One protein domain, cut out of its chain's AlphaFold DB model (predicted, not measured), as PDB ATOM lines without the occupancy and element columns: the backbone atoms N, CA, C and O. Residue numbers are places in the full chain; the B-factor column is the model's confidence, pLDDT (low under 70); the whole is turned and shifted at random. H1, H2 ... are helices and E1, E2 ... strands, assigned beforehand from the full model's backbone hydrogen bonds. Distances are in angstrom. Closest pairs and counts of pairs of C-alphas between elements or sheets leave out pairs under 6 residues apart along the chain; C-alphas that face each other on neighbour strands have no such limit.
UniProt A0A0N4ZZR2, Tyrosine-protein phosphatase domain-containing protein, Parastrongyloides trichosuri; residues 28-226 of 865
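AT A GLANCE: This is residues 28 to 226 of the 865 residues of the protein "Tyrosine-protein phosphatase domain-containing protein" of Parastrongyloides trichosuri (UniProt A0A0N4ZZR2). What does one see first? Three sheets follow one another along an elongated body: a sheet of E1, E5 and E4 at one end, the hairpin E2 and E3 in the middle, and a strongly twisted sheet of five strands at the other end. The hairpin is partly face to face with the five-stranded sheet, as a small sandwich with crossed strands. What makes it up? The printed part has 199 residues and is mostly strand, with 86 residues in named elements, under half, in the order E1 E2 E3 E4 E5 H1 E6 H2 E7 E8 E9 H3 E10; the sheet orders are E6 E10 E9 E7 E8, mixed, E1 E5 E4, mixed, and E2 E3, antiparallel. How large is it? It is compact, with a radius of gyration of the C-alphas of 18.3 A, and spans 63 by 34 by 32 A.

IN THESE COORDINATES: Where do the first strands run? E1, residues 41 to 47, begins at C-alpha 41 (-5.840, -21.123, -2.219) and is 20.5 A long. E2, residues 53 to 59, and E3, residues 92 to 98, are each 19.5 A long; E4, residues 106 to 116, measures 29.0 A and E5, residues 124 to 134, 32.3 A. What follows? The short H1, residues 140 to 143, E6, residues 145 to 148, and H2, residues 149 to 153, come next. E7, residues 170 to 176, is 18.4 A long, and E8, residues 181 to 186, is 16.4 A. Where does it end? E9, residues 200 to 205, is 16.9 A long, H3 holds residues 206 to 210, and E10, residues 220 to 225, is 16.2 A and ends at C-alpha 225 (-31.948, -15.568, -36.099).

HOW THE PARTS SIT: How is the five-stranded sheet joined? E6 and E10 are parallel, with N 145 and O 221 2.8 A apart; E10 and E9 are antiparallel, N 201 and O 222 2.9 A; E9 and E7 are antiparallel, N 202 and O 173 2.8 A; the hairpin E7 and E8 has N 183 and O 174 at 2.8 A. E6, H2 and E7 form a split strand-helix-strand unit, two strands of one sheet joined through a helix and not neighbours, with E10 and E9 between them in the sheet, and its crossover is right-handed. What faces this sheet? E2 and E3, a hairpin with N 56 and O 95 2.8 A apart, make a sandwich with it, two sheets face to face, their parts 9.5 A centre to centre; the closest C-alphas of E3 and E8 are those of Ala 96 and Leu 182, 7.4 A. And the third sheet? E1 and E5 are parallel, with N 129 and O 41 2.8 A apart, and the hairpin E4 and E5 has N 109 and O 130 at 2.8 A; the closest C-alphas of E2 and E4 are those of Cys 58 and Cys 111, 5.6 A. How do the helices stand? H1 and H2 only graze the five-stranded sheet, and H3 is only just not on it, with 4 pairs of C-alphas within 10 A. H1 is too short for an O i to N i+4 pair, while H2 and H3 have 0 of 1 within hydrogen-bond range, and 0 of 2 and 1 of 2 O i to N i+3 pairs.

THE WHOLE: How far does it reach? The two C-alphas farthest apart are those of Asn 119 and Tyr 226, 63.5 A. Is the printed part whole? It has no cut, and its long links are E2 to E3, H2 to E7 and E8 to E9. Where is confidence low? The mean pLDDT of the printed part is 83.3, and 27 residues are under 70, among them residues 100 to 104 and 117 to 122.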
ATOM      1  N   PHE A  28     -17.873 -21.101   0.370       88.88
ATOM      2  CA  PHE A  28     -16.965 -21.802  -0.543       88.88
ATOM      3  C   PHE A  28     -16.606 -23.192   0.018       88.88
ATOM      4  O   PHE A  28     -15.490 -23.384   0.515       88.88
ATOM      5  N   PRO A  29     -17.543 -24.159   0.036       87.12
ATOM      6  CA  PRO A  29     -17.307 -25.502   0.577       87.12
ATOM      7  C   PRO A  29     -16.177 -26.282  -0.114       87.12
ATOM      8  O   PRO A  29     -15.571 -27.142   0.523       87.12
ATOM      9  N   SER A  30     -15.886 -25.987  -1.382       89.62
ATOM     10  CA  SER A  30     -14.860 -26.651  -2.195       89.62
ATOM     11  C   SER A  30     -13.455 -26.091  -1.954       89.62
ATOM     12  O   SER A  30     -12.466 -26.713  -2.340       89.62
ATOM     13  N   ALA A  31     -13.348 -24.923  -1.310       88.44
ATOM     14  CA  ALA A  31     -12.064 -24.314  -0.999       88.44
ATOM     15  C   ALA A  31     -11.367 -25.053   0.161       88.44
ATOM     16  O   ALA A  31     -12.008 -25.363   1.174       88.44
ATOM     17  N   PRO A  32     -10.050 -25.311   0.068       85.81
ATOM     18  CA  PRO A  32      -9.314 -25.943   1.153       85.81
ATOM     19  C   PRO A  32      -9.336 -25.045   2.396       85.81
ATOM     20  O   PRO A  32      -9.194 -23.833   2.290       85.81
ATOM     21  N   LYS A  33      -9.491 -25.632   3.590       77.12
ATOM     22  CA  LYS A  33      -9.534 -24.875   4.861       77.12
ATOM     23  C   LYS A  33      -8.184 -24.258   5.255       77.12
ATOM     24  O   LYS A  33      -8.149 -23.340   6.069       77.12
ATOM     25  N   ASN A  34      -7.090 -24.787   4.707       74.62
ATOM     26  CA  ASN A  34      -5.721 -24.339   4.947       74.62
ATOM     27  C   ASN A  34      -5.084 -23.898   3.623       74.62
ATOM     28  O   ASN A  34      -5.402 -24.444   2.566       74.62
ATOM     29  N   VAL A  35      -4.148 -22.948   3.692       73.19
ATOM     30  CA  VAL A  35      -3.361 -22.525   2.524       73.19
ATOM     31  C   VAL A  35      -2.477 -23.685   2.070       73.19
ATOM     32  O   VAL A  35      -1.828 -24.326   2.899       73.19
ATOM     33  N   LEU A  36      -2.456 -23.955   0.764       68.00
ATOM     34  CA  LEU A  36      -1.646 -25.026   0.185       68.00
ATOM     35  C   LEU A  36      -0.140 -24.745   0.360       68.00
ATOM     36  O   LEU A  36       0.251 -23.584   0.504       68.00
ATOM     37  N   PRO A  37       0.732 -25.771   0.274       60.94
ATOM     38  CA  PRO A  37       2.189 -25.597   0.331       60.94
ATOM     39  C   PRO A  37       2.739 -24.610  -0.712       60.94
ATOM     40  O   PRO A  37       3.763 -23.975  -0.483       60.94
ATOM     41  N   SER A  38       2.029 -24.441  -1.831       60.75
ATOM     42  CA  SER A  38       2.317 -23.460  -2.884       60.75
ATOM     43  C   SER A  38       2.100 -21.997  -2.466       60.75
ATOM     44  O   SER A  38       2.458 -21.092  -3.214       60.75
ATOM     45  N   GLY A  39       1.500 -21.741  -1.298       78.38
ATOM     46  CA  GLY A  39       1.213 -20.397  -0.797       78.38
ATOM     47  C   GLY A  39      -0.062 -19.757  -1.363       78.38
ATOM     48  O   GLY A  39      -0.284 -18.564  -1.152       78.38
ATOM     49  N   HIS A  40      -0.914 -20.511  -2.065       88.19
ATOM     50  CA  HIS A  40      -2.182 -20.035  -2.640       88.19
ATOM     51  C   HIS A  40      -3.375 -20.899  -2.208       88.19
ATOM     52  O   HIS A  40      -3.207 -22.007  -1.693       88.19
ATOM     53  N   ILE A  41      -4.589 -20.378  -2.396       90.38
ATOM     54  CA  ILE A  41      -5.840 -21.123  -2.219       90.38
ATOM     55  C   ILE A  41      -6.304 -21.537  -3.613       90.38
ATOM     56  O   ILE A  41      -6.656 -20.677  -4.417       90.38
ATOM     57  N   GLU A  42      -6.269 -22.837  -3.906       92.06
ATOM     58  CA  GLU A  42      -6.569 -23.376  -5.236       92.06
ATOM     59  C   GLU A  42      -7.384 -24.669  -5.149       92.06
ATOM     60  O   GLU A  42      -7.107 -25.527  -4.311       92.06
ATOM     61  N   TYR A  43      -8.409 -24.801  -5.996       92.69
ATOM     62  CA  TYR A  43      -9.263 -25.990  -6.075       92.69
ATOM     63  C   TYR A  43      -9.927 -26.131  -7.451       92.69
ATOM     64  O   TYR A  43      -9.997 -25.180  -8.233       92.69
ATOM     65  N   ASN A  44     -10.412 -27.343  -7.744       92.19
ATOM     66  CA  ASN A  44     -11.053 -27.681  -9.013       92.19
ATOM     67  C   ASN A  44     -12.579 -27.759  -8.861       92.19
ATOM     68  O   ASN A  44     -13.070 -28.325  -7.885       92.19
ATOM     69  N   LEU A  45     -13.315 -27.281  -9.862       92.12
ATOM     70  CA  LEU A  45     -14.758 -27.480 -10.013       92.12
ATOM     71  C   LEU A  45     -15.014 -28.210 -11.335       92.12
ATOM     72  O   LEU A  45     -14.509 -27.789 -12.369       92.12
ATOM     73  N   THR A  46     -15.779 -29.299 -11.327       89.62
ATOM     74  CA  THR A  46     -15.997 -30.130 -12.525       89.62
ATOM     75  C   THR A  46     -17.469 -30.219 -12.905       89.62
ATOM     76  O   THR A  46     -18.322 -30.252 -12.014       89.62
ATOM     77  N   HIS A  47     -17.778 -30.330 -14.199       83.44
ATOM     78  CA  HIS A  47     -19.157 -30.502 -14.665       83.44
ATOM     79  C   HIS A  47     -19.294 -31.172 -16.031       83.44
ATOM     80  O   HIS A  47     -18.343 -31.249 -16.799       83.44
ATOM     81  N   ASN A  48     -20.522 -31.584 -16.353       83.81
ATOM     82  CA  ASN A  48     -20.904 -32.245 -17.604       83.81
ATOM     83  C   ASN A  48     -21.667 -31.346 -18.602       83.81
ATOM     84  O   ASN A  48     -22.061 -31.822 -19.659       83.81
ATOM     85  N   SER A  49     -21.910 -30.069 -18.283       81.31
ATOM     86  CA  SER A  49     -22.511 -29.120 -19.240       81.31
ATOM     87  C   SER A  49     -21.630 -28.901 -20.479       81.31
ATOM     88  O   SER A  49     -20.421 -28.726 -20.347       81.31
ATOM     89  N   THR A  50     -22.258 -28.827 -21.655       83.19
ATOM     90  CA  THR A  50     -21.636 -28.502 -22.951       83.19
ATOM     91  C   THR A  50     -21.649 -26.997 -23.270       83.19
ATOM     92  O   THR A  50     -21.253 -26.591 -24.363       83.19
ATOM     93  N   SER A  51     -22.092 -26.156 -22.323       88.31
ATOM     94  CA  SER A  51     -22.033 -24.692 -22.421       88.31
ATOM     95  C   SER A  51     -20.590 -24.195 -22.342       88.31
ATOM     96  O   SER A  51     -19.836 -24.618 -21.469       88.31
ATOM     97  N   ASP A  52     -20.224 -23.246 -23.195       89.62
ATOM     98  CA  ASP A  52     -18.938 -22.538 -23.169       89.62
ATOM     99  C   ASP A  52     -18.907 -21.371 -22.165       89.62
ATOM    100  O   ASP A  52     -17.835 -20.856 -21.847       89.62
ATOM    101  N   VAL A  53     -20.069 -20.966 -21.642       91.06
ATOM    102  CA  VAL A  53     -20.204 -19.959 -20.585       91.06
ATOM    103  C   VAL A  53     -20.688 -20.599 -19.292       91.06
ATOM    104  O   VAL A  53     -21.660 -21.363 -19.269       91.06
ATOM    105  N   VAL A  54     -20.032 -20.229 -18.198       90.19
ATOM    106  CA  VAL A  54     -20.370 -20.632 -16.832       90.19
ATOM    107  C   VAL A  54     -20.367 -19.420 -15.916       90.19
ATOM    108  O   VAL A  54     -19.678 -18.435 -16.174       90.19
ATOM    109  N   MET A  55     -21.115 -19.489 -14.822       89.69
ATOM    110  CA  MET A  55     -21.058 -18.490 -13.761       89.69
ATOM    111  C   MET A  55     -20.288 -19.070 -12.578       89.69
ATOM    112  O   MET A  55     -20.626 -20.151 -12.088       89.69
ATOM    113  N   VAL A  56     -19.272 -18.353 -12.107       90.94
ATOM    114  CA  VAL A  56     -18.397 -18.779 -11.009       90.94
ATOM    115  C   VAL A  56     -18.531 -17.815  -9.842       90.94
ATOM    116  O   VAL A  56     -18.555 -16.594 -10.019       90.94
ATOM    117  N   LYS A  57     -18.644 -18.377  -8.641       90.56
ATOM    118  CA  LYS A  57     -18.691 -17.626  -7.390       90.56
ATOM    119  C   LYS A  57     -17.265 -17.283  -6.962       90.56
ATOM    120  O   LYS A  57     -16.448 -18.182  -6.776       90.56
ATOM    121  N   CYS A  58     -16.978 -16.001  -6.762       91.25
ATOM    122  CA  CYS A  58     -15.692 -15.501  -6.278       91.25
ATOM    123  C   CYS A  58     -15.854 -14.781  -4.929       91.25
ATOM    124  O   CYS A  58     -16.891 -14.153  -4.691       91.25
ATOM    125  N   PRO A  59     -14.849 -14.835  -4.034       91.25
ATOM    126  CA  PRO A  59     -14.885 -14.080  -2.786       91.25
ATOM    127  C   PRO A  59     -14.929 -12.570  -3.010       91.25
ATOM    128  O   PRO A  59     -14.387 -12.059  -3.987       91.25
ATOM    129  N   GLU A  60     -15.532 -11.844  -2.072       89.75
ATOM    130  CA  GLU A  60     -15.566 -10.381  -2.078       89.75
ATOM    131  C   GLU A  60     -14.938  -9.797  -0.798       89.75
ATOM    132  O   GLU A  60     -14.566 -10.525   0.117       89.75
ATOM    133  N   LYS A  61     -14.788  -8.469  -0.734       88.81
ATOM    134  CA  LYS A  61     -14.117  -7.710   0.333       88.81
ATOM    135  C   LYS A  61     -14.530  -8.091   1.762       88.81
ATOM    136  O   LYS A  61     -13.705  -7.984   2.665       88.81
ATOM    137  N   GLY A  62     -15.778  -8.508   1.977       86.00
ATOM    138  CA  GLY A  62     -16.300  -8.938   3.278       86.00
ATOM    139  C   GLY A  62     -15.971 -10.387   3.652       86.00
ATOM    140  O   GLY A  62     -16.210 -10.782   4.793       86.00
ATOM    141  N   TYR A  63     -15.421 -11.189   2.735       89.25
ATOM    142  CA  TYR A  63     -15.054 -12.577   2.999       89.25
ATOM    143  C   TYR A  63     -13.763 -12.690   3.806       89.25
ATOM    144  O   TYR A  63     -12.727 -12.117   3.462       89.25
ATOM    145  N   ASN A  64     -13.823 -13.512   4.851       87.69
ATOM    146  CA  ASN A  64     -12.676 -13.898   5.658       87.69
ATOM    147  C   ASN A  64     -12.514 -15.411   5.563       87.69
ATOM    148  O   ASN A  64     -13.433 -16.153   5.911       87.69
ATOM    149  N   HIS A  65     -11.352 -15.864   5.101       86.75
ATOM    150  CA  HIS A  65     -11.106 -17.288   4.896       86.75
ATOM    151  C   HIS A  65     -10.625 -17.982   6.177       86.75
ATOM    152  O   HIS A  65     -11.024 -19.104   6.478       86.75
ATOM    153  N   SER A  66      -9.793 -17.301   6.966       82.12
ATOM    154  CA  SER A  66      -9.297 -17.796   8.252       82.12
ATOM    155  C   SER A  66      -9.038 -16.636   9.218       82.12
ATOM    156  O   SER A  66      -9.216 -15.466   8.868       82.12
ATOM    157  N   LYS A  67      -8.597 -16.936  10.449       77.25
ATOM    158  CA  LYS A  67      -8.238 -15.900  11.434       77.25
ATOM    159  C   LYS A  67      -7.139 -14.955  10.924       77.25
ATOM    160  O   LYS A  67      -7.189 -13.770  11.251       77.25
ATOM    161  N   ASP A  68      -6.234 -15.462  10.085       76.12
ATOM    162  CA  ASP A  68      -5.064 -14.736   9.579       76.12
ATOM    163  C   ASP A  68      -5.258 -14.176   8.159       76.12
ATOM    164  O   ASP A  68      -4.429 -13.401   7.686       76.12
ATOM    165  N   LEU A  69      -6.342 -14.559   7.473       83.69
ATOM    166  CA  LEU A  69      -6.654 -14.160   6.097       83.69
ATOM    167  C   LEU A  69      -7.997 -13.433   6.051       83.69
ATOM    168  O   LEU A  69      -9.052 -14.035   5.825       83.69
ATOM    169  N   LYS A  70      -7.928 -12.122   6.296       83.31
ATOM    170  CA  LYS A  70      -9.069 -11.202   6.329       83.31
ATOM    171  C   LYS A  70      -8.939 -10.132   5.253       83.31
ATOM    172  O   LYS A  70      -7.824  -9.756   4.902       83.31
ATOM    173  N   GLY A  71     -10.071  -9.610   4.787       81.00
ATOM    174  CA  GLY A  71     -10.109  -8.495   3.835       81.00
ATOM    175  C   GLY A  71      -9.607  -8.890   2.447       81.00
ATOM    176  O   GLY A  71      -8.469  -8.606   2.072       81.00
ATOM    177  N   PHE A  72     -10.467  -9.557   1.679       90.81
ATOM    178  CA  PHE A  72     -10.150  -9.996   0.324       90.81
ATOM    179  C   PHE A  72     -10.049  -8.816  -0.655       90.81
ATOM    180  O   PHE A  72     -10.911  -7.935  -0.683       90.81
ATOM    181  N   THR A  73      -9.015  -8.808  -1.492       91.62
ATOM    182  CA  THR A  73      -8.889  -7.861  -2.606       91.62
ATOM    183  C   THR A  73      -9.261  -8.568  -3.900       91.62
ATOM    184  O   THR A  73      -8.591  -9.518  -4.294       91.62
ATOM    185  N   VAL A  74     -10.332  -8.104  -4.543       90.12
ATOM    186  CA  VAL A  74     -10.795  -8.615  -5.840       90.12
ATOM    187  C   VAL A  74      -9.806  -8.203  -6.933       90.12
ATOM    188  O   VAL A  74      -9.241  -7.110  -6.877       90.12
ATOM    189  N   GLU A  75      -9.564  -9.087  -7.899       89.81
ATOM    190  CA  GLU A  75      -8.718  -8.776  -9.053       89.81
ATOM    191  C   GLU A  75      -9.334  -7.643  -9.889       89.81
ATOM    192  O   GLU A  75     -10.543  -7.636 -10.118       89.81
ATOM    193  N   LYS A  76      -8.520  -6.703 -10.389       84.06
ATOM    194  CA  LYS A  76      -9.030  -5.471 -11.034       84.06
ATOM    195  C   LYS A  76      -9.956  -5.748 -12.218       84.06
ATOM    196  O   LYS A  76     -10.932  -5.036 -12.428       84.06
ATOM    197  N   ILE A  77      -9.675  -6.801 -12.987       78.44
ATOM    198  CA  ILE A  77     -10.499  -7.203 -14.138       78.44
ATOM    199  C   ILE A  77     -11.919  -7.635 -13.731       78.44
ATOM    200  O   ILE A  77     -12.836  -7.591 -14.544       78.44
ATOM    201  N   LEU A  78     -12.112  -8.017 -12.464       82.50
ATOM    202  CA  LEU A  78     -13.388  -8.442 -11.891       82.50
ATOM    203  C   LEU A  78     -14.085  -7.328 -11.089       82.50
ATOM    204  O   LEU A  78     -15.164  -7.559 -10.542       82.50
ATOM    205  N   ASP A  79     -13.528  -6.111 -11.036       71.94
ATOM    206  CA  ASP A  79     -14.206  -4.976 -10.396       71.94
ATOM    207  C   ASP A  79     -15.544  -4.658 -11.089       71.94
ATOM    208  O   ASP A  79     -16.535  -4.385 -10.412       71.94
ATOM    209  N   ASN A  80     -15.613  -4.843 -12.411       69.50
ATOM    210  CA  ASN A  80     -16.840  -4.784 -13.211       69.50
ATOM    211  C   ASN A  80     -17.274  -6.190 -13.659       69.50
ATOM    212  O   ASN A  80     -17.438  -6.450 -14.850       69.50
ATOM    213  N   SER A  81     -17.399  -7.116 -12.704       72.19
ATOM    214  CA  SER A  81     -17.806  -8.503 -12.949       72.19
ATOM    215  C   SER A  81     -19.071  -8.593 -13.802       72.19
ATOM    216  O   SER A  81     -20.074  -7.936 -13.516       72.19
ATOM    217  N   VAL A  82     -19.043  -9.454 -14.815       73.62
ATOM    218  CA  VAL A  82     -20.179  -9.667 -15.710       73.62
ATOM    219  C   VAL A  82     -21.123 -10.666 -15.063       73.62
ATOM    220  O   VAL A  82     -20.838 -11.855 -15.055       73.62
ATOM    221  N   GLY A  83     -22.238 -10.221 -14.499       67.12
ATOM    222  CA  GLY A  83     -23.152 -11.125 -13.808       67.12
ATOM    223  C   GLY A  83     -24.024 -10.412 -12.788       67.12
ATOM    224  O   GLY A  83     -24.259  -9.210 -12.873       67.12
ATOM    225  N   PHE A  84     -24.532 -11.186 -11.838       68.38
ATOM    226  CA  PHE A  84     -25.534 -10.758 -10.868       68.38
ATOM    227  C   PHE A  84     -25.043  -9.650  -9.920       68.38
ATOM    228  O   PHE A  84     -23.851  -9.521  -9.643       68.38
ATOM    229  N   ALA A  85     -25.986  -8.878  -9.367       61.78
ATOM    230  CA  ALA A  85     -25.692  -7.812  -8.412       61.78
ATOM    231  C   ALA A  85     -24.959  -8.335  -7.157       61.78
ATOM    232  O   ALA A  85     -25.331  -9.361  -6.580       61.78
ATOM    233  N   ARG A  86     -23.925  -7.603  -6.721       71.62
ATOM    234  CA  ARG A  86     -23.138  -7.903  -5.511       71.62
ATOM    235  C   ARG A  86     -24.036  -7.904  -4.275       71.62
ATOM    236  O   ARG A  86     -24.883  -7.023  -4.117       71.62
ATOM    237  N   GLN A  87     -23.851  -8.887  -3.396       69.00
ATOM    238  CA  GLN A  87     -24.692  -9.006  -2.208       69.00
ATOM    239  C   GLN A  87     -24.411  -7.872  -1.203       69.00
ATOM    240  O   GLN A  87     -23.261  -7.446  -1.064       69.00
ATOM    241  N   PRO A  88     -25.414  -7.413  -0.427       69.94
ATOM    242  CA  PRO A  88     -25.224  -6.349   0.565       69.94
ATOM    243  C   PRO A  88     -24.151  -6.666   1.618       69.94
ATOM    244  O   PRO A  88     -23.432  -5.776   2.067       69.94
ATOM    245  N   ASN A  89     -24.016  -7.946   1.985       76.25
ATOM    246  CA  ASN A  89     -23.026  -8.440   2.946       76.25
ATOM    247  C   ASN A  89     -21.593  -8.527   2.374       76.25
ATOM    248  O   ASN A  89     -20.658  -8.758   3.141       76.25
ATOM    249  N   LYS A  90     -21.415  -8.347   1.055       84.81
ATOM    250  CA  LYS A  90     -20.130  -8.381   0.337       84.81
ATOM    251  C   LYS A  90     -19.285  -9.625   0.635       84.81
ATOM    252  O   LYS A  90     -18.059  -9.533   0.707       84.81
ATOM    253  N   LEU A  91     -19.923 -10.778   0.851       87.44
ATOM    254  CA  LEU A  91     -19.221 -12.043   1.097       87.44
ATOM    255  C   LEU A  91     -18.724 -12.687  -0.201       87.44
ATOM    256  O   LEU A  91     -17.649 -13.273  -0.239       87.44
ATOM    257  N   PHE A  92     -19.491 -12.596  -1.276       88.31
ATOM    258  CA  PHE A  92     -19.113 -13.143  -2.571       88.31
ATOM    259  C   PHE A  92     -19.877 -12.433  -3.681       88.31
ATOM    260  O   PHE A  92     -20.935 -11.844  -3.451       88.31
ATOM    261  N   PHE A  93     -19.365 -12.564  -4.897       87.31
ATOM    262  CA  PHE A  93     -20.048 -12.154  -6.113       87.31
ATOM    263  C   PHE A  93     -20.006 -13.283  -7.144       87.31
ATOM    264  O   PHE A  93     -19.167 -14.183  -7.074       87.31
ATOM    265  N   TRP A  94     -20.935 -13.241  -8.091       88.00
ATOM    266  CA  TRP A  94     -20.980 -14.163  -9.217       88.00
ATOM    267  C   TRP A  94     -20.509 -13.442 -10.473       88.00
ATOM    268  O   TRP A  94     -20.951 -12.326 -10.744       88.00
ATOM    269  N   SER A  95     -19.638 -14.084 -11.244       89.44
ATOM    270  CA  SER A  95     -19.190 -13.568 -12.536       89.44
ATOM    271  C   SER A  95     -19.245 -14.660 -13.591       89.44
ATOM    272  O   SER A  95     -18.933 -15.820 -13.323       89.44
ATOM    273  N   ALA A  96     -19.649 -14.274 -14.790       90.38
ATOM    274  CA  ALA A  96     -19.695 -15.111 -15.964       90.38
ATOM    275  C   ALA A  96     -18.305 -15.171 -16.581       90.38
ATOM    276  O   ALA A  96     -17.606 -14.161 -16.687       90.38
ATOM    277  N   PHE A  97     -17.926 -16.365 -17.006       89.56
ATOM    278  CA  PHE A  97     -16.683 -16.624 -17.700       89.56
ATOM    279  C   PHE A  97     -16.974 -17.469 -18.931       89.56
ATOM    280  O   PHE A  97     -17.771 -18.407 -18.870       89.56
ATOM    281  N   LYS A  98     -16.323 -17.121 -20.039       88.56
ATOM    282  CA  LYS A  98     -16.386 -17.852 -21.303       88.56
ATOM    283  C   LYS A  98     -15.059 -18.559 -21.537       88.56
ATOM    284  O   LYS A  98     -14.009 -17.933 -21.379       88.56
ATOM    285  N   ILE A  99     -15.097 -19.821 -21.944       85.12
ATOM    286  CA  ILE A  99     -13.908 -20.507 -22.452       85.12
ATOM    287  C   ILE A  99     -13.653 -20.066 -23.900       85.12
ATOM    288  O   ILE A  99     -14.549 -20.099 -24.741       85.12
ATOM    289  N   SER A 100     -12.453 -19.556 -24.181       68.19
ATOM    290  CA  SER A 100     -12.118 -18.951 -25.481       68.19
ATOM    291  C   SER A 100     -11.845 -19.974 -26.583       68.19
ATOM    292  O   SER A 100     -11.957 -19.643 -27.757       68.19
ATOM    293  N   ASP A 101     -11.480 -21.197 -26.201       66.50
ATOM    294  CA  ASP A 101     -11.120 -22.286 -27.102       66.50
ATOM    295  C   ASP A 101     -11.863 -23.556 -26.672       66.50
ATOM    296  O   ASP A 101     -11.660 -24.059 -25.568       66.50
ATOM    297  N   ALA A 102     -12.733 -24.067 -27.543       59.41
ATOM    298  CA  ALA A 102     -13.522 -25.272 -27.293       59.41
ATOM    299  C   ALA A 102     -12.671 -26.553 -27.181       59.41
ATOM    300  O   ALA A 102     -13.170 -27.574 -26.709       59.41
ATOM    301  N   SER A 103     -11.396 -26.512 -27.595       58.88
ATOM    302  CA  SER A 103     -10.435 -27.607 -27.405       58.88
ATOM    303  C   SER A 103      -9.829 -27.645 -25.997       58.88
ATOM    304  O   SER A 103      -9.262 -28.663 -25.589       58.88
ATOM    305  N   GLN A 104      -9.957 -26.558 -25.229       67.31
ATOM    306  CA  GLN A 104      -9.571 -26.535 -23.826       67.31
ATOM    307  C   GLN A 104     -10.708 -27.109 -22.982       67.31
ATOM    308  O   GLN A 104     -11.826 -26.610 -22.991       67.31
ATOM    309  N   ASN A 105     -10.407 -28.127 -22.176       78.19
ATOM    310  CA  ASN A 105     -11.382 -28.717 -21.249       78.19
ATOM    311  C   ASN A 105     -11.310 -28.087 -19.851       78.19
ATOM    312  O   ASN A 105     -11.852 -28.633 -18.889       78.19
ATOM    313  N   SER A 106     -10.599 -26.968 -19.695       84.50
ATOM    314  CA  SER A 106     -10.439 -26.314 -18.401       84.50
ATOM    315  C   SER A 106     -10.198 -24.816 -18.500       84.50
ATOM    316  O   SER A 106      -9.477 -24.367 -19.385       84.50
ATOM    317  N   LEU A 107     -10.709 -24.074 -17.522       89.12
ATOM    318  CA  LEU A 107     -10.543 -22.635 -17.377       89.12
ATOM    319  C   LEU A 107      -9.998 -22.308 -15.981       89.12
ATOM    320  O   LEU A 107     -10.631 -22.629 -14.974       89.12
ATOM    321  N   ALA A 108      -8.843 -21.645 -15.925       90.38
ATOM    322  CA  ALA A 108      -8.239 -21.174 -14.681       90.38
ATOM    323  C   ALA A 108      -8.660 -19.725 -14.393       90.38
ATOM    324  O   ALA A 108      -8.404 -18.819 -15.184       90.38
ATOM    325  N   ILE A 109      -9.290 -19.498 -13.243       91.81
ATOM    326  CA  ILE A 109      -9.842 -18.205 -12.831       91.81
ATOM    327  C   ILE A 109      -9.104 -17.731 -11.585       91.81
ATOM    328  O   ILE A 109      -9.057 -18.435 -10.580       91.81
ATOM    329  N   THR A 110      -8.571 -16.510 -11.619       94.19
ATOM    330  CA  THR A 110      -8.014 -15.849 -10.431       94.19
ATOM    331  C   THR A 110      -9.008 -14.807  -9.932       94.19
ATOM    332  O   THR A 110      -9.200 -13.777 -10.570       94.19
ATOM    333  N   CYS A 111      -9.651 -15.072  -8.795       93.06
ATOM    334  CA  CYS A 111     -10.663 -14.171  -8.231       93.06
ATOM    335  C   CYS A 111     -10.048 -12.917  -7.580       93.06
ATOM    336  O   CYS A 111     -10.700 -11.878  -7.481       93.06
ATOM    337  N   GLY A 112      -8.815 -13.023  -7.077       93.31
ATOM    338  CA  GLY A 112      -8.166 -11.985  -6.277       93.31
ATOM    339  C   GLY A 112      -7.190 -12.570  -5.260       93.31
ATOM    340  O   GLY A 112      -6.698 -13.688  -5.443       93.31
ATOM    341  N   TYR A 113      -6.901 -11.836  -4.186       93.06
ATOM    342  CA  TYR A 113      -5.915 -12.241  -3.182       93.06
ATOM    343  C   TYR A 113      -6.186 -11.703  -1.767       93.06
ATOM    344  O   TYR A 113      -6.844 -10.682  -1.568       93.06
ATOM    345  N   PHE A 114      -5.598 -12.373  -0.774       91.06
ATOM    346  CA  PHE A 114      -5.434 -11.882   0.598       91.06
ATOM    347  C   PHE A 114      -4.022 -11.334   0.821       91.06
ATOM    348  O   PHE A 114      -3.061 -11.810   0.213       91.06
ATOM    349  N   LEU A 115      -3.884 -10.372   1.736       85.88
ATOM    350  CA  LEU A 115      -2.587  -9.897   2.222       85.88
ATOM    351  C   LEU A 115      -2.267 -10.553   3.565       85.88
ATOM    352  O   LEU A 115      -2.956 -10.315   4.556       85.88
ATOM    353  N   LYS A 116      -1.202 -11.355   3.609       80.50
ATOM    354  CA  LYS A 116      -0.693 -11.950   4.847       80.50
ATOM    355  C   LYS A 116       0.496 -11.138   5.349       80.50
ATOM    356  O   LYS A 116       1.509 -11.014   4.656       80.50
ATOM    357  N   LYS A 117       0.386 -10.591   6.562       67.94
ATOM    358  CA  LYS A 117       1.516  -9.930   7.230       67.94
ATOM    359  C   LYS A 117       2.582 -10.975   7.564       67.94
ATOM    360  O   LYS A 117       2.271 -12.023   8.124       67.94
ATOM    361  N   THR A 118       3.822 -10.687   7.192       63.81
ATOM    362  CA  THR A 118       5.003 -11.481   7.552       63.81
ATOM    363  C   THR A 118       6.002 -10.562   8.253       63.81
ATOM    364  O   THR A 118       5.825  -9.349   8.215       63.81
ATOM    365  N   ASN A 119       7.040 -11.111   8.888       60.62
ATOM    366  CA  ASN A 119       8.080 -10.320   9.564       60.62
ATOM    367  C   ASN A 119       8.969  -9.499   8.595       60.62
ATOM    368  O   ASN A 119       9.932  -8.880   9.033       60.62
ATOM    369  N   LEU A 120       8.676  -9.518   7.290       55.47
ATOM    370  CA  LEU A 120       9.341  -8.746   6.240       55.47
ATOM    371  C   LEU A 120       8.495  -7.510   5.880       55.47
ATOM    372  O   LEU A 120       7.266  -7.562   5.941       55.47
ATOM    373  N   GLU A 121       9.145  -6.415   5.466       58.31
ATOM    374  CA  GLU A 121       8.511  -5.107   5.192       58.31
ATOM    375  C   GLU A 121       7.410  -5.141   4.110       58.31
ATOM    376  O   GLU A 121       6.538  -4.272   4.092       58.31
ATOM    377  N   THR A 122       7.382  -6.160   3.241       61.81
ATOM    378  CA  THR A 122       6.349  -6.323   2.204       61.81
ATOM    379  C   THR A 122       5.365  -7.459   2.535       61.81
ATOM    380  O   THR A 122       5.792  -8.610   2.675       61.81
ATOM    381  N   PRO A 123       4.042  -7.200   2.618       72.38
ATOM    382  CA  PRO A 123       3.046  -8.241   2.873       72.38
ATOM    383  C   PRO A 123       2.955  -9.236   1.704       72.38
ATOM    384  O   PRO A 123       2.912  -8.839   0.539       72.38
ATOM    385  N   ASN A 124       2.883 -10.533   2.015       83.12
ATOM    386  CA  ASN A 124       2.805 -11.592   1.007       83.12
ATOM    387  C   ASN A 124       1.368 -11.737   0.470       83.12
ATOM    388  O   ASN A 124       0.408 -11.718   1.250       83.12
ATOM    389  N   LYS A 125       1.212 -11.905  -0.850       89.75
ATOM    390  CA  LYS A 125      -0.090 -12.081  -1.515       89.75
ATOM    391  C   LYS A 125      -0.444 -13.558  -1.647       89.75
ATOM    392  O   LYS A 125       0.279 -14.331  -2.268       89.75
ATOM    393  N   ILE A 126      -1.606 -13.932  -1.124       90.19
ATOM    394  CA  ILE A 126      -2.163 -15.284  -1.237       90.19
ATOM    395  C   ILE A 126      -3.331 -15.228  -2.213       90.19
ATOM    396  O   ILE A 126      -4.397 -14.720  -1.871       90.19
ATOM    397  N   TYR A 127      -3.116 -15.724  -3.429       92.88
ATOM    398  CA  TYR A 127      -4.117 -15.700  -4.493       92.88
ATOM    399  C   TYR A 127      -5.201 -16.761  -4.293       92.88
ATOM    400  O   TYR A 127      -4.929 -17.854  -3.792       92.88
ATOM    401  N   TRP A 128      -6.417 -16.430  -4.729       94.00
ATOM    402  CA  TRP A 128      -7.567 -17.327  -4.792       94.00
ATOM    403  C   TRP A 128      -7.817 -17.750  -6.236       94.00
ATOM    404  O   TRP A 128      -8.227 -16.931  -7.066       94.00
ATOM    405  N   LYS A 129      -7.562 -19.024  -6.526       94.19
ATOM    406  CA  LYS A 129      -7.608 -19.605  -7.868       94.19
ATOM    407  C   LYS A 129      -8.643 -20.727  -7.937       94.19
ATOM    408  O   LYS A 129      -8.698 -21.583  -7.059       94.19
ATOM    409  N   ILE A 130      -9.467 -20.719  -8.976       94.50
ATOM    410  CA  ILE A 130     -10.497 -21.730  -9.230       94.50
ATOM    411  C   ILE A 130     -10.264 -22.294 -10.625       94.50
ATOM    412  O   ILE A 130     -10.271 -21.545 -11.598       94.50
ATOM    413  N   ASN A 131     -10.093 -23.608 -10.730       92.56
ATOM    414  CA  ASN A 131      -9.940 -24.290 -12.012       92.56
ATOM    415  C   ASN A 131     -11.243 -25.015 -12.361       92.56
ATOM    416  O   ASN A 131     -11.583 -26.031 -11.750       92.56
ATOM    417  N   VAL A 132     -11.982 -24.509 -13.341       91.75
ATOM    418  CA  VAL A 132     -13.205 -25.153 -13.838       91.75
ATOM    419  C   VAL A 132     -12.825 -26.171 -14.911       91.75
ATOM    420  O   VAL A 132     -12.018 -25.846 -15.773       91.75
ATOM    421  N   LYS A 133     -13.365 -27.393 -14.869       89.62
ATOM    422  CA  LYS A 133     -13.108 -28.456 -15.855       89.62
ATOM    423  C   LYS A 133     -14.402 -29.004 -16.455       89.62
ATOM    424  O   LYS A 133     -15.306 -29.420 -15.723       89.62
ATOM    425  N   TRP A 134     -14.433 -29.072 -17.779       89.31
ATOM    426  CA  TRP A 134     -15.502 -29.653 -18.579       89.31
ATOM    427  C   TRP A 134     -15.222 -31.143 -18.780       89.31
ATOM    428  O   TRP A 134     -14.133 -31.528 -19.205       89.31
ATOM    429  N   MET A 135     -16.193 -31.993 -18.453       83.50
ATOM    430  CA  MET A 135     -16.117 -33.448 -18.660       83.50
ATOM    431  C   MET A 135     -16.547 -33.862 -20.070       83.50
ATOM    432  O   MET A 135     -16.219 -34.959 -20.510       83.50
ATOM    433  N   VAL A 136     -17.285 -32.994 -20.764       79.00
ATOM    434  CA  VAL A 136     -17.772 -33.190 -22.133       79.00
ATOM    435  C   VAL A 136     -17.329 -31.977 -22.959       79.00
ATOM    436  O   VAL A 136     -17.380 -30.865 -22.424       79.00
ATOM    437  N   PRO A 137     -16.896 -32.149 -24.225       76.94
ATOM    438  CA  PRO A 137     -16.554 -31.029 -25.097       76.94
ATOM    439  C   PRO A 137     -17.699 -30.021 -25.219       76.94
ATOM    440  O   PRO A 137     -18.878 -30.385 -25.193       76.94
ATOM    441  N   THR A 138     -17.363 -28.740 -25.360       78.81
ATOM    442  CA  THR A 138     -18.374 -27.696 -25.531       78.81
ATOM    443  C   THR A 138     -19.010 -27.788 -26.920       78.81
ATOM    444  O   THR A 138     -18.327 -27.937 -27.931       78.81
ATOM    445  N   ASN A 139     -20.341 -27.703 -26.979       80.94
ATOM    446  CA  ASN A 139     -21.104 -27.679 -28.228       80.94
ATOM    447  C   ASN A 139     -22.379 -26.848 -28.048       80.94
ATOM    448  O   ASN A 139     -23.486 -27.360 -27.878       80.94
ATOM    449  N   VAL A 140     -22.206 -25.528 -28.049       84.75
ATOM    450  CA  VAL A 140     -23.282 -24.570 -27.762       84.75
ATOM    451  C   VAL A 140     -24.383 -24.627 -28.818       84.75
ATOM    452  O   VAL A 140     -25.558 -24.518 -28.484       84.75
ATOM    453  N   PHE A 141     -24.022 -24.830 -30.088       83.88
ATOM    454  CA  PHE A 141     -24.980 -24.860 -31.194       83.88
ATOM    455  C   PHE A 141     -25.980 -26.020 -31.067       83.88
ATOM    456  O   PHE A 141     -27.164 -25.871 -31.382       83.88
ATOM    457  N   GLU A 142     -25.540 -27.169 -30.550       82.12
ATOM    458  CA  GLU A 142     -26.392 -28.340 -30.327       82.12
ATOM    459  C   GLU A 142     -27.466 -28.081 -29.262       82.12
ATOM    460  O   GLU A 142     -28.639 -28.382 -29.490       82.12
ATOM    461  N   ILE A 143     -27.100 -27.431 -28.153       83.62
ATOM    462  CA  ILE A 143     -28.005 -27.173 -27.020       83.62
ATOM    463  C   ILE A 143     -28.770 -25.845 -27.114       83.62
ATOM    464  O   ILE A 143     -29.760 -25.646 -26.409       83.62
ATOM    465  N   ALA A 144     -28.336 -24.919 -27.974       90.25
ATOM    466  CA  ALA A 144     -29.012 -23.646 -28.170       90.25
ATOM    467  C   ALA A 144     -30.358 -23.828 -28.888       90.25
ATOM    468  O   ALA A 144     -30.496 -24.618 -29.829       90.25
ATOM    469  N   HIS A 145     -31.346 -23.041 -28.475       90.94
ATOM    470  CA  HIS A 145     -32.636 -22.926 -29.139       90.94
ATOM    471  C   HIS A 145     -32.592 -21.780 -30.145       90.94
ATOM    472  O   HIS A 145     -32.220 -20.666 -29.789       90.94
ATOM    473  N   ALA A 146     -33.001 -22.033 -31.388       91.75
ATOM    474  CA  ALA A 146     -33.194 -20.965 -32.362       91.75
ATOM    475  C   ALA A 146     -34.372 -20.083 -31.926       91.75
ATOM    476  O   ALA A 146     -35.495 -20.579 -31.794       91.75
ATOM    477  N   VAL A 147     -34.111 -18.797 -31.704       91.81
ATOM    478  CA  VAL A 147     -35.106 -17.805 -31.284       91.81
ATOM    479  C   VAL A 147     -35.083 -16.645 -32.270       91.81
ATOM    480  O   VAL A 147     -34.016 -16.141 -32.608       91.81
ATOM    481  N   ASP A 148     -36.266 -16.246 -32.727       90.12
ATOM    482  CA  ASP A 148     -36.425 -15.053 -33.553       90.12
ATOM    483  C   ASP A 148     -35.992 -13.806 -32.770       90.12
ATOM    484  O   ASP A 148     -36.312 -13.683 -31.583       90.12
ATOM    485  N   ALA A 149     -35.291 -12.876 -33.412       89.88
ATOM    486  CA  ALA A 149     -34.785 -11.675 -32.756       89.88
ATOM    487  C   ALA A 149     -35.904 -10.829 -32.116       89.88
ATOM    488  O   ALA A 149     -35.715 -10.299 -31.020       89.88
ATOM    489  N   ASN A 150     -37.106 -10.779 -32.705       86.69
ATOM    490  CA  ASN A 150     -38.262 -10.113 -32.087       86.69
ATOM    491  C   ASN A 150     -38.831 -10.922 -30.907       86.69
ATOM    492  O   ASN A 150     -39.415 -10.370 -29.974       86.69
ATOM    493  N   GLY A 151     -38.645 -12.243 -30.925       87.56
ATOM    494  CA  GLY A 151     -39.138 -13.182 -29.917       87.56
ATOM    495  C   GLY A 151     -38.306 -13.258 -28.633       87.56
ATOM    496  O   GLY A 151     -38.765 -13.856 -27.658       87.56
ATOM    497  N   ILE A 152     -37.113 -12.655 -28.567       86.56
ATOM    498  CA  ILE A 152     -36.237 -12.775 -27.384       86.56
ATOM    499  C   ILE A 152     -36.857 -12.169 -26.116       86.56
ATOM    500  O   ILE A 152     -36.664 -12.687 -25.012       86.56
ATOM    501  N   ASN A 153     -37.659 -11.110 -26.270       84.56
ATOM    502  CA  ASN A 153     -38.365 -10.451 -25.169       84.56
ATOM    503  C   ASN A 153     -39.673 -11.177 -24.781       84.56
ATOM    504  O   ASN A 153     -40.239 -10.877 -23.732       84.56
ATOM    505  N   ALA A 154     -40.122 -12.171 -25.559       85.75
ATOM    506  CA  ALA A 154     -41.372 -12.913 -25.354       85.75
ATOM    507  C   ALA A 154     -41.229 -14.161 -24.453       85.75
ATOM    508  O   ALA A 154     -42.015 -15.098 -24.556       85.75
ATOM    509  N   ASN A 155     -40.237 -14.188 -23.554       86.25
ATOM    510  CA  ASN A 155     -39.951 -15.308 -22.638       86.25
ATOM    511  C   ASN A 155     -39.656 -16.656 -23.327       86.25
ATOM    512  O   ASN A 155     -40.263 -17.671 -22.988       86.25
ATOM    513  N   PRO A 156     -38.674 -16.738 -24.244       86.38
ATOM    514  CA  PRO A 156     -38.404 -17.958 -25.014       86.38
ATOM    515  C   PRO A 156     -37.944 -19.162 -24.171       86.38
ATOM    516  O   PRO A 156     -37.826 -20.268 -24.707       86.38
ATOM    517  N   MET A 157     -37.675 -18.964 -22.876       89.62
ATOM    518  CA  MET A 157     -37.187 -19.974 -21.933       89.62
ATOM    519  C   MET A 157     -38.222 -20.419 -20.887       89.62
ATOM    520  O   MET A 157     -37.858 -21.170 -19.985       89.62
ATOM    521  N   SER A 158     -39.490 -20.007 -21.001       84.94
ATOM    522  CA  SER A 158     -40.541 -20.311 -20.014       84.94
ATOM    523  C   SER A 158     -41.128 -21.728 -20.087       84.94
ATOM    524  O   SER A 158     -42.041 -22.032 -19.335       84.94
ATOM    525  N   ASP A 159     -40.655 -22.571 -21.004       80.94
ATOM    526  CA  ASP A 159     -41.072 -23.975 -21.134       80.94
ATOM    527  C   ASP A 159     -40.432 -24.839 -20.032       80.94
ATOM    528  O   ASP A 159     -39.279 -24.591 -19.649       80.94
ATOM    529  N   GLU A 160     -41.146 -25.872 -19.572       73.19
ATOM    530  CA  GLU A 160     -40.679 -26.857 -18.582       73.19
ATOM    531  C   GLU A 160     -39.372 -27.550 -19.007       73.19
ATOM    532  O   GLU A 160     -38.518 -27.851 -18.173       73.19
ATOM    533  N   ASN A 161     -39.157 -27.733 -20.314       75.00
ATOM    534  CA  ASN A 161     -37.939 -28.331 -20.875       75.00
ATOM    535  C   ASN A 161     -36.756 -27.349 -20.974       75.00
ATOM    536  O   ASN A 161     -35.693 -27.708 -21.483       75.00
ATOM    537  N   LYS A 162     -36.934 -26.096 -20.537       83.62
ATOM    538  CA  LYS A 162     -35.934 -25.021 -20.610       83.62
ATOM    539  C   LYS A 162     -35.632 -24.468 -19.215       83.62
ATOM    540  O   LYS A 162     -35.136 -25.178 -18.342       83.62
ATOM    541  N   CYS A 163     -35.893 -23.179 -18.994       85.62
ATOM    542  CA  CYS A 163     -35.701 -22.548 -17.700       85.62
ATOM    543  C   CYS A 163     -36.958 -22.573 -16.839       85.62
ATOM    544  O   CYS A 163     -36.801 -22.314 -15.653       85.62
ATOM    545  N   ASP A 164     -38.154 -22.859 -17.361       87.50
ATOM    546  CA  ASP A 164     -39.395 -22.857 -16.569       87.50
ATOM    547  C   ASP A 164     -39.567 -21.572 -15.721       87.50
ATOM    548  O   ASP A 164     -39.909 -21.589 -14.544       87.50
ATOM    549  N   GLU A 165     -39.171 -20.424 -16.277       84.31
ATOM    550  CA  GLU A 165     -39.237 -19.124 -15.607       84.31
ATOM    551  C   GLU A 165     -39.436 -18.013 -16.643       84.31
ATOM    552  O   GLU A 165     -38.994 -18.103 -17.791       84.31
ATOM    553  N   ASN A 166     -40.071 -16.923 -16.217       83.88
ATOM    554  CA  ASN A 166     -40.175 -15.699 -17.008       83.88
ATOM    555  C   ASN A 166     -38.804 -15.003 -17.092       83.88
ATOM    556  O   ASN A 166     -38.063 -15.003 -16.107       83.88
ATOM    557  N   ASN A 167     -38.501 -14.343 -18.217       83.19
ATOM    558  CA  ASN A 167     -37.252 -13.607 -18.404       83.19
ATOM    559  C   ASN A 167     -36.968 -12.638 -17.244       83.19
ATOM    560  O   ASN A 167     -35.819 -12.513 -16.852       83.19
ATOM    561  N   ILE A 168     -37.984 -12.005 -16.644       82.56
ATOM    562  CA  ILE A 168     -37.828 -11.068 -15.509       82.56
ATOM    563  C   ILE A 168     -37.123 -11.708 -14.298       82.56
ATOM    564  O   ILE A 168     -36.479 -11.002 -13.529       82.56
ATOM    565  N   LYS A 169     -37.235 -13.029 -14.124       84.00
ATOM    566  CA  LYS A 169     -36.579 -13.803 -13.053       84.00
ATOM    567  C   LYS A 169     -35.282 -14.484 -13.512       84.00
ATOM    568  O   LYS A 169     -34.682 -15.271 -12.772       84.00
ATOM    569  N   LEU A 170     -34.888 -14.243 -14.758       86.44
ATOM    570  CA  LEU A 170     -33.696 -14.788 -15.375       86.44
ATOM    571  C   LEU A 170     -32.675 -13.679 -15.574       86.44
ATOM    572  O   LEU A 170     -32.963 -12.571 -16.019       86.44
ATOM    573  N   SER A 171     -31.432 -14.035 -15.311       84.44
ATOM    574  CA  SER A 171     -30.294 -13.212 -15.658       84.44
ATOM    575  C   SER A 171     -29.748 -13.644 -17.004       84.44
ATOM    576  O   SER A 171     -29.467 -14.826 -17.216       84.44
ATOM    577  N   ILE A 172     -29.611 -12.677 -17.908       88.62
ATOM    578  CA  ILE A 172     -29.227 -12.916 -19.293       88.62
ATOM    579  C   ILE A 172     -27.802 -12.412 -19.493       88.62
ATOM    580  O   ILE A 172     -27.480 -11.263 -19.186       88.62
ATOM    581  N   VAL A 173     -26.942 -13.283 -20.007       90.44
ATOM    582  CA  VAL A 173     -25.566 -12.957 -20.381       90.44
ATOM    583  C   VAL A 173     -25.419 -13.144 -21.884       90.44
ATOM    584  O   VAL A 173     -25.932 -14.109 -22.444       90.44
ATOM    585  N   THR A 174     -24.721 -12.237 -22.555       91.44
ATOM    586  CA  THR A 174     -24.380 -12.357 -23.982       91.44
ATOM    587  C   THR A 174     -23.003 -11.756 -24.239       91.44
ATOM    588  O   THR A 174     -22.424 -11.129 -23.356       91.44
ATOM    589  N   PHE A 175     -22.452 -11.960 -25.431       89.38
ATOM    590  CA  PHE A 175     -21.202 -11.331 -25.838       89.38
ATOM    591  C   PHE A 175     -21.478  -9.987 -26.524       89.38
ATOM    592  O   PHE A 175     -22.169  -9.931 -27.543       89.38
ATOM    593  N   ASP A 176     -20.916  -8.912 -25.974       85.75
ATOM    594  CA  ASP A 176     -20.968  -7.563 -26.538       85.75
ATOM    595  C   ASP A 176     -19.744  -7.350 -27.434       85.75
ATOM    596  O   ASP A 176     -18.600  -7.332 -26.964       85.75
ATOM    597  N   LYS A 177     -19.990  -7.197 -28.739       82.56
ATOM    598  CA  LYS A 177     -18.940  -7.014 -29.749       82.56
ATOM    599  C   LYS A 177     -18.128  -5.740 -29.521       82.56
ATOM    600  O   LYS A 177     -16.906  -5.782 -29.644       82.56
ATOM    601  N   ALA A 178     -18.774  -4.636 -29.139       81.00
ATOM    602  CA  ALA A 178     -18.106  -3.352 -28.944       81.00
ATOM    603  C   ALA A 178     -17.170  -3.390 -27.729       81.00
ATOM    604  O   ALA A 178     -16.046  -2.890 -27.784       81.00
ATOM    605  N   LYS A 179     -17.599  -4.042 -26.643       82.81
ATOM    606  CA  LYS A 179     -16.777  -4.216 -25.431       82.81
ATOM    607  C   LYS A 179     -15.799  -5.387 -25.517       82.81
ATOM    608  O   LYS A 179     -14.965  -5.529 -24.624       82.81
ATOM    609  N   LYS A 180     -15.913  -6.232 -26.551       84.19
ATOM    610  CA  LYS A 180     -15.171  -7.493 -26.723       84.19
ATOM    611  C   LYS A 180     -15.200  -8.377 -25.469       84.19
ATOM    612  O   LYS A 180     -14.216  -9.037 -25.139       84.19
ATOM    613  N   ASN A 181     -16.315  -8.369 -24.745       85.81
ATOM    614  CA  ASN A 181     -16.461  -9.093 -23.488       85.81
ATOM    615  C   ASN A 181     -17.917  -9.521 -23.282       85.81
ATOM    616  O   ASN A 181     -18.831  -9.014 -23.937       85.81
ATOM    617  N   LEU A 182     -18.142 -10.454 -22.359       88.69
ATOM    618  CA  LEU A 182     -19.488 -10.764 -21.904       88.69
ATOM    619  C   LEU A 182     -20.124  -9.514 -21.277       88.69
ATOM    620  O   LEU A 182     -19.457  -8.704 -20.633       88.69
ATOM    621  N   THR A 183     -21.433  -9.379 -21.424       86.94
ATOM    622  CA  THR A 183     -22.234  -8.371 -20.736       86.94
ATOM    623  C   THR A 183     -23.474  -8.995 -20.136       86.94
ATOM    624  O   THR A 183     -24.013  -9.993 -20.618       86.94
ATOM    625  N   TYR A 184     -23.903  -8.392 -19.035       85.50
ATOM    626  CA  TYR A 184     -25.157  -8.706 -18.384       85.50
ATOM    627  C   TYR A 184     -26.249  -7.800 -18.947       85.50
ATOM    628  O   TYR A 184     -26.070  -6.582 -19.020       85.50
ATOM    629  N   ILE A 185     -27.381  -8.395 -19.311       79.81
ATOM    630  CA  ILE A 185     -28.559  -7.684 -19.793       79.81
ATOM    631  C   ILE A 185     -29.720  -8.005 -18.859       79.81
ATOM    632  O   ILE A 185     -30.062  -9.169 -18.633       79.81
ATOM    633  N   LYS A 186     -30.345  -6.957 -18.318       69.31
ATOM    634  CA  LYS A 186     -31.572  -7.109 -17.539       69.31
ATOM    635  C   LYS A 186     -32.726  -7.417 -18.490       69.31
ATOM    636  O   LYS A 186     -32.899  -6.740 -19.503       69.31
ATOM    637  N   ALA A 187     -33.515  -8.430 -18.156       65.69
ATOM    638  CA  ALA A 187     -34.661  -8.829 -18.954       65.69
ATOM    639  C   ALA A 187     -35.689  -7.700 -19.132       65.69
ATOM    640  O   ALA A 187     -36.000  -6.979 -18.182       65.69
ATOM    641  N   GLY A 188     -36.240  -7.591 -20.348       63.59
ATOM    642  CA  GLY A 188     -37.377  -6.721 -20.664       63.59
ATOM    643  C   GLY A 188     -37.094  -5.532 -21.585       63.59
ATOM    644  O   GLY A 188     -38.020  -4.770 -21.838       63.59
ATOM    645  N   ASN A 189     -35.867  -5.345 -22.093       63.97
ATOM    646  CA  ASN A 189     -35.590  -4.283 -23.072       63.97
ATOM    647  C   ASN A 189     -34.358  -4.571 -23.954       63.97
ATOM    648  O   ASN A 189     -33.433  -3.763 -24.035       63.97
ATOM    649  N   ILE A 190     -34.296  -5.757 -24.572       76.31
ATOM    650  CA  ILE A 190     -33.233  -6.055 -25.545       76.31
ATOM    651  C   ILE A 190     -33.660  -5.468 -26.893       76.31
ATOM    652  O   ILE A 190     -34.583  -5.990 -27.519       76.31
ATOM    653  N   GLY A 191     -33.040  -4.356 -27.296       78.06
ATOM    654  CA  GLY A 191     -33.324  -3.687 -28.566       78.06
ATOM    655  C   GLY A 191     -32.859  -4.512 -29.765       78.06
ATOM    656  O   GLY A 191     -31.788  -5.112 -29.732       78.06
ATOM    657  N   LEU A 192     -33.649  -4.540 -30.837       80.81
ATOM    658  CA  LEU A 192     -33.306  -5.269 -32.065       80.81
ATOM    659  C   LEU A 192     -32.028  -4.716 -32.729       80.81
ATOM    660  O   LEU A 192     -31.225  -5.463 -33.274       80.81
ATOM    661  N   ASN A 193     -31.803  -3.406 -32.606       76.88
ATOM    662  CA  ASN A 193     -30.667  -2.669 -33.165       76.88
ATOM    663  C   ASN A 193     -29.299  -3.000 -32.542       76.88
ATOM    664  O   ASN A 193     -28.276  -2.634 -33.110       76.88
ATOM    665  N   ILE A 194     -29.270  -3.639 -31.371       79.44
ATOM    666  CA  ILE A 194     -28.028  -4.086 -30.719       79.44
ATOM    667  C   ILE A 194     -27.764  -5.581 -30.936       79.44
ATOM    668  O   ILE A 194     -26.767  -6.101 -30.429       79.44
ATOM    669  N   MET A 195     -28.665  -6.277 -31.639       88.44
ATOM    670  CA  MET A 195     -28.522  -7.694 -31.942       88.44
ATOM    671  C   MET A 195     -27.804  -7.916 -33.266       88.44
ATOM    672  O   MET A 195     -27.862  -7.089 -34.170       88.44
ATOM    673  N   TYR A 196     -27.158  -9.071 -33.377       91.38
ATOM    674  CA  TYR A 196     -26.503  -9.505 -34.603       91.38
ATOM    675  C   TYR A 196     -26.786 -10.978 -34.901       91.38
ATOM    676  O   TYR A 196     -27.137 -11.763 -34.012       91.38
ATOM    677  N   ALA A 197     -26.602 -11.359 -36.161       91.19
ATOM    678  CA  ALA A 197     -26.787 -12.718 -36.638       91.19
ATOM    679  C   ALA A 197     -25.997 -13.729 -35.795       91.19
ATOM    680  O   ALA A 197     -24.835 -13.516 -35.446       91.19
ATOM    681  N   LYS A 198     -26.659 -14.835 -35.423       91.75
ATOM    682  CA  LYS A 198     -26.088 -15.936 -34.625       91.75
ATOM    683  C   LYS A 198     -25.607 -15.514 -33.226       91.75
ATOM    684  O   LYS A 198     -24.874 -16.267 -32.583       91.75
ATOM    685  N   GLN A 199     -26.031 -14.355 -32.712       92.69
ATOM    686  CA  GLN A 199     -25.752 -13.961 -31.332       92.69
ATOM    687  C   GLN A 199     -26.319 -14.988 -30.347       92.69
ATOM    688  O   GLN A 199     -27.437 -15.477 -30.512       92.69
ATOM    689  N   ILE A 200     -25.551 -15.295 -29.300       93.00
ATOM    690  CA  ILE A 200     -25.930 -16.277 -28.284       93.00
ATOM    691  C   ILE A 200     -26.289 -15.568 -26.976       93.00
ATOM    692  O   ILE A 200     -25.555 -14.696 -26.503       93.00
ATOM    693  N   PHE A 201     -27.413 -15.965 -26.382       92.00
ATOM    694  CA  PHE A 201     -27.883 -15.501 -25.079       92.00
ATOM    695  C   PHE A 201     -27.947 -16.675 -24.103       92.00
ATOM    696  O   PHE A 201     -28.571 -17.700 -24.384       92.00
ATOM    697  N   TYR A 202     -27.325 -16.507 -22.940       92.25
ATOM    698  CA  TYR A 202     -27.244 -17.500 -21.873       92.25
ATOM    699  C   TYR A 202     -28.140 -17.063 -20.716       92.25
ATOM    700  O   TYR A 202     -27.984 -15.962 -20.188       92.25
ATOM    701  N   PHE A 203     -29.063 -17.928 -20.305       90.19
ATOM    702  CA  PHE A 203     -30.068 -17.632 -19.289       90.19
ATOM    703  C   PHE A 203     -29.754 -18.371 -17.994       90.19
ATOM    704  O   PHE A 203     -29.592 -19.591 -17.992       90.19
ATOM    705  N   PHE A 204     -29.716 -17.653 -16.875       88.75
ATOM    706  CA  PHE A 204     -29.443 -18.209 -15.552       88.75
ATOM    707  C   PHE A 204     -30.588 -17.900 -14.585       88.75
ATOM    708  O   PHE A 204     -31.053 -16.764 -14.512       88.75
ATOM    709  N   LYS A 205     -31.018 -18.895 -13.794       86.69
ATOM    710  CA  LYS A 205     -32.048 -18.699 -12.760       86.69
ATOM    711  C   LYS A 205     -31.503 -17.875 -11.592       86.69
ATOM    712  O   LYS A 205     -30.572 -18.322 -10.919       86.69
ATOM    713  N   GLU A 206     -32.134 -16.745 -11.280       82.50
ATOM    714  CA  GLU A 206     -31.753 -15.912 -10.127       82.50
ATOM    715  C   GLU A 206     -31.986 -16.615  -8.783       82.50
ATOM    716  O   GLU A 206     -31.221 -16.441  -7.837       82.50
ATOM    717  N   SER A 207     -32.971 -17.512  -8.700       80.75
ATOM    718  CA  SER A 207     -33.228 -18.311  -7.492       80.75
ATOM    719  C   SER A 207     -32.035 -19.178  -7.064       80.75
ATOM    720  O   SER A 207     -31.900 -19.513  -5.887       80.75
ATOM    721  N   LYS A 208     -31.118 -19.506  -7.986       80.88
ATOM    722  CA  LYS A 208     -29.913 -20.301  -7.700       80.88
ATOM    723  C   LYS A 208     -28.740 -19.474  -7.154       80.88
ATOM    724  O   LYS A 208     -27.695 -20.048  -6.862       80.88
ATOM    725  N   LEU A 209     -28.893 -18.164  -6.955       70.06
ATOM    726  CA  LEU A 209     -27.807 -17.289  -6.486       70.06
ATOM    727  C   LEU A 209     -27.386 -17.515  -5.041       70.06
ATOM    728  O   LEU A 209     -26.210 -17.357  -4.708       70.06
ATOM    729  N   ASN A 210     -28.342 -17.919  -4.208       66.88
ATOM    730  CA  ASN A 210     -28.121 -18.259  -2.805       66.88
ATOM    731  C   ASN A 210     -27.750 -19.743  -2.620       66.88
ATOM    732  O   ASN A 210     -27.741 -20.246  -1.499       66.88
ATOM    733  N   ASN A 211     -27.463 -20.462  -3.711       67.31
ATOM    734  CA  ASN A 211     -27.046 -21.858  -3.663       67.31
ATOM    735  C   ASN A 211     -25.671 -21.993  -2.991       67.31
ATOM    736  O   ASN A 211     -24.795 -21.139  -3.145       67.31
ATOM    737  N   VAL A 212     -25.468 -23.101  -2.283       64.19
ATOM    738  CA  VAL A 212     -24.209 -23.462  -1.619       64.19
ATOM    739  C   VAL A 212     -23.083 -23.707  -2.637       64.19
ATOM    740  O   VAL A 212     -21.935 -23.380  -2.361       64.19
ATOM    741  N   LYS A 213     -23.403 -24.201  -3.841       83.25
ATOM    742  CA  LYS A 213     -22.415 -24.500  -4.897       83.25
ATOM    743  C   LYS A 213     -21.734 -23.243  -5.455       83.25
ATOM    744  O   LYS A 213     -22.352 -22.183  -5.538       83.25
ATOM    745  N   GLU A 214     -20.476 -23.373  -5.877       90.44
ATOM    746  CA  GLU A 214     -19.654 -22.278  -6.426       90.44
ATOM    747  C   GLU A 214     -19.680 -22.151  -7.960       90.44
ATOM    748  O   GLU A 214     -19.024 -21.272  -8.515       90.44
ATOM    749  N   LEU A 215     -20.443 -23.008  -8.647       90.38
ATOM    750  CA  LEU A 215     -20.524 -23.071 -10.108       90.38
ATOM    751  C   LEU A 215     -21.982 -23.210 -10.570       90.38
ATOM    752  O   LEU A 215     -22.716 -24.064 -10.061       90.38
ATOM    753  N   LEU A 216     -22.395 -22.385 -11.536       89.06
ATOM    754  CA  LEU A 216     -23.713 -22.437 -12.174       89.06
ATOM    755  C   LEU A 216     -23.589 -22.476 -13.699       89.06
ATOM    756  O   LEU A 216     -22.757 -21.798 -14.299       89.06
ATOM    757  N   PHE A 217     -24.500 -23.226 -14.311       87.75
ATOM    758  CA  PHE A 217     -24.661 -23.346 -15.759       87.75
ATOM    759  C   PHE A 217     -25.934 -22.634 -16.196       87.75
ATOM    760  O   PHE A 217     -26.867 -22.518 -15.384       87.75
ATOM    761  N   PRO A 218     -26.001 -22.179 -17.455       90.62
ATOM    762  CA  PRO A 218     -27.240 -21.649 -17.990       90.62
ATOM    763  C   PRO A 218     -28.334 -22.726 -17.946       90.62
ATOM    764  O   PRO A 218     -28.085 -23.894 -18.238       90.62
ATOM    765  N   CYS A 219     -29.548 -22.336 -17.559       89.06
ATOM    766  CA  CYS A 219     -30.735 -23.190 -17.663       89.06
ATOM    767  C   CYS A 219     -31.294 -23.232 -19.090       89.06
ATOM    768  O   CYS A 219     -32.067 -24.121 -19.419       89.06
ATOM    769  N   GLY A 220     -30.910 -22.269 -19.927       90.25
ATOM    770  CA  GLY A 220     -31.344 -22.164 -21.308       90.25
ATOM    771  C   GLY A 220     -30.352 -21.334 -22.107       90.25
ATOM    772  O   GLY A 220     -29.709 -20.427 -21.574       90.25
ATOM    773  N   ILE A 221     -30.216 -21.665 -23.385       92.88
ATOM    774  CA  ILE A 221     -29.355 -20.957 -24.330       92.88
ATOM    775  C   ILE A 221     -30.181 -20.677 -25.581       92.88
ATOM    776  O   ILE A 221     -30.854 -21.579 -26.087       92.88
ATOM    777  N   ALA A 222     -30.152 -19.436 -26.061       92.19
ATOM    778  CA  ALA A 222     -30.762 -19.031 -27.322       92.19
ATOM    779  C   ALA A 222     -29.682 -18.643 -28.328       92.19
ATOM    780  O   ALA A 222     -28.744 -17.937 -27.967       92.19
ATOM    781  N   ILE A 223     -29.851 -19.058 -29.580       93.75
ATOM    782  CA  ILE A 223     -29.133 -18.517 -30.734       93.75
ATOM    783  C   ILE A 223     -30.123 -17.702 -31.565       93.75
ATOM    784  O   ILE A 223     -31.212 -18.186 -31.885       93.75
ATOM    785  N   ILE A 224     -29.767 -16.456 -31.862       92.94
ATOM    786  CA  ILE A 224     -30.669 -15.525 -32.535       92.94
ATOM    787  C   ILE A 224     -30.589 -15.684 -34.047       92.94
ATOM    788  O   ILE A 224     -29.504 -15.721 -34.634       92.94
ATOM    789  N   TYR A 225     -31.763 -15.739 -34.665       92.81
ATOM    790  CA  TYR A 225     -31.948 -15.568 -36.099       92.81
ATOM    791  C   TYR A 225     -32.950 -14.439 -36.364       92.81
ATOM    792  O   TYR A 225     -33.680 -14.028 -35.461       92.81
ATOM    793  N   TYR A 226     -32.973 -13.941 -37.595       91.12
ATOM    794  CA  TYR A 226     -33.916 -12.920 -38.042       91.12
ATOM    795  C   TYR A 226     -34.490 -13.304 -39.410       91.12
ATOM    796  O   TYR A 226     -34.226 -14.398 -39.918       91.12
TER     797      TYR A 226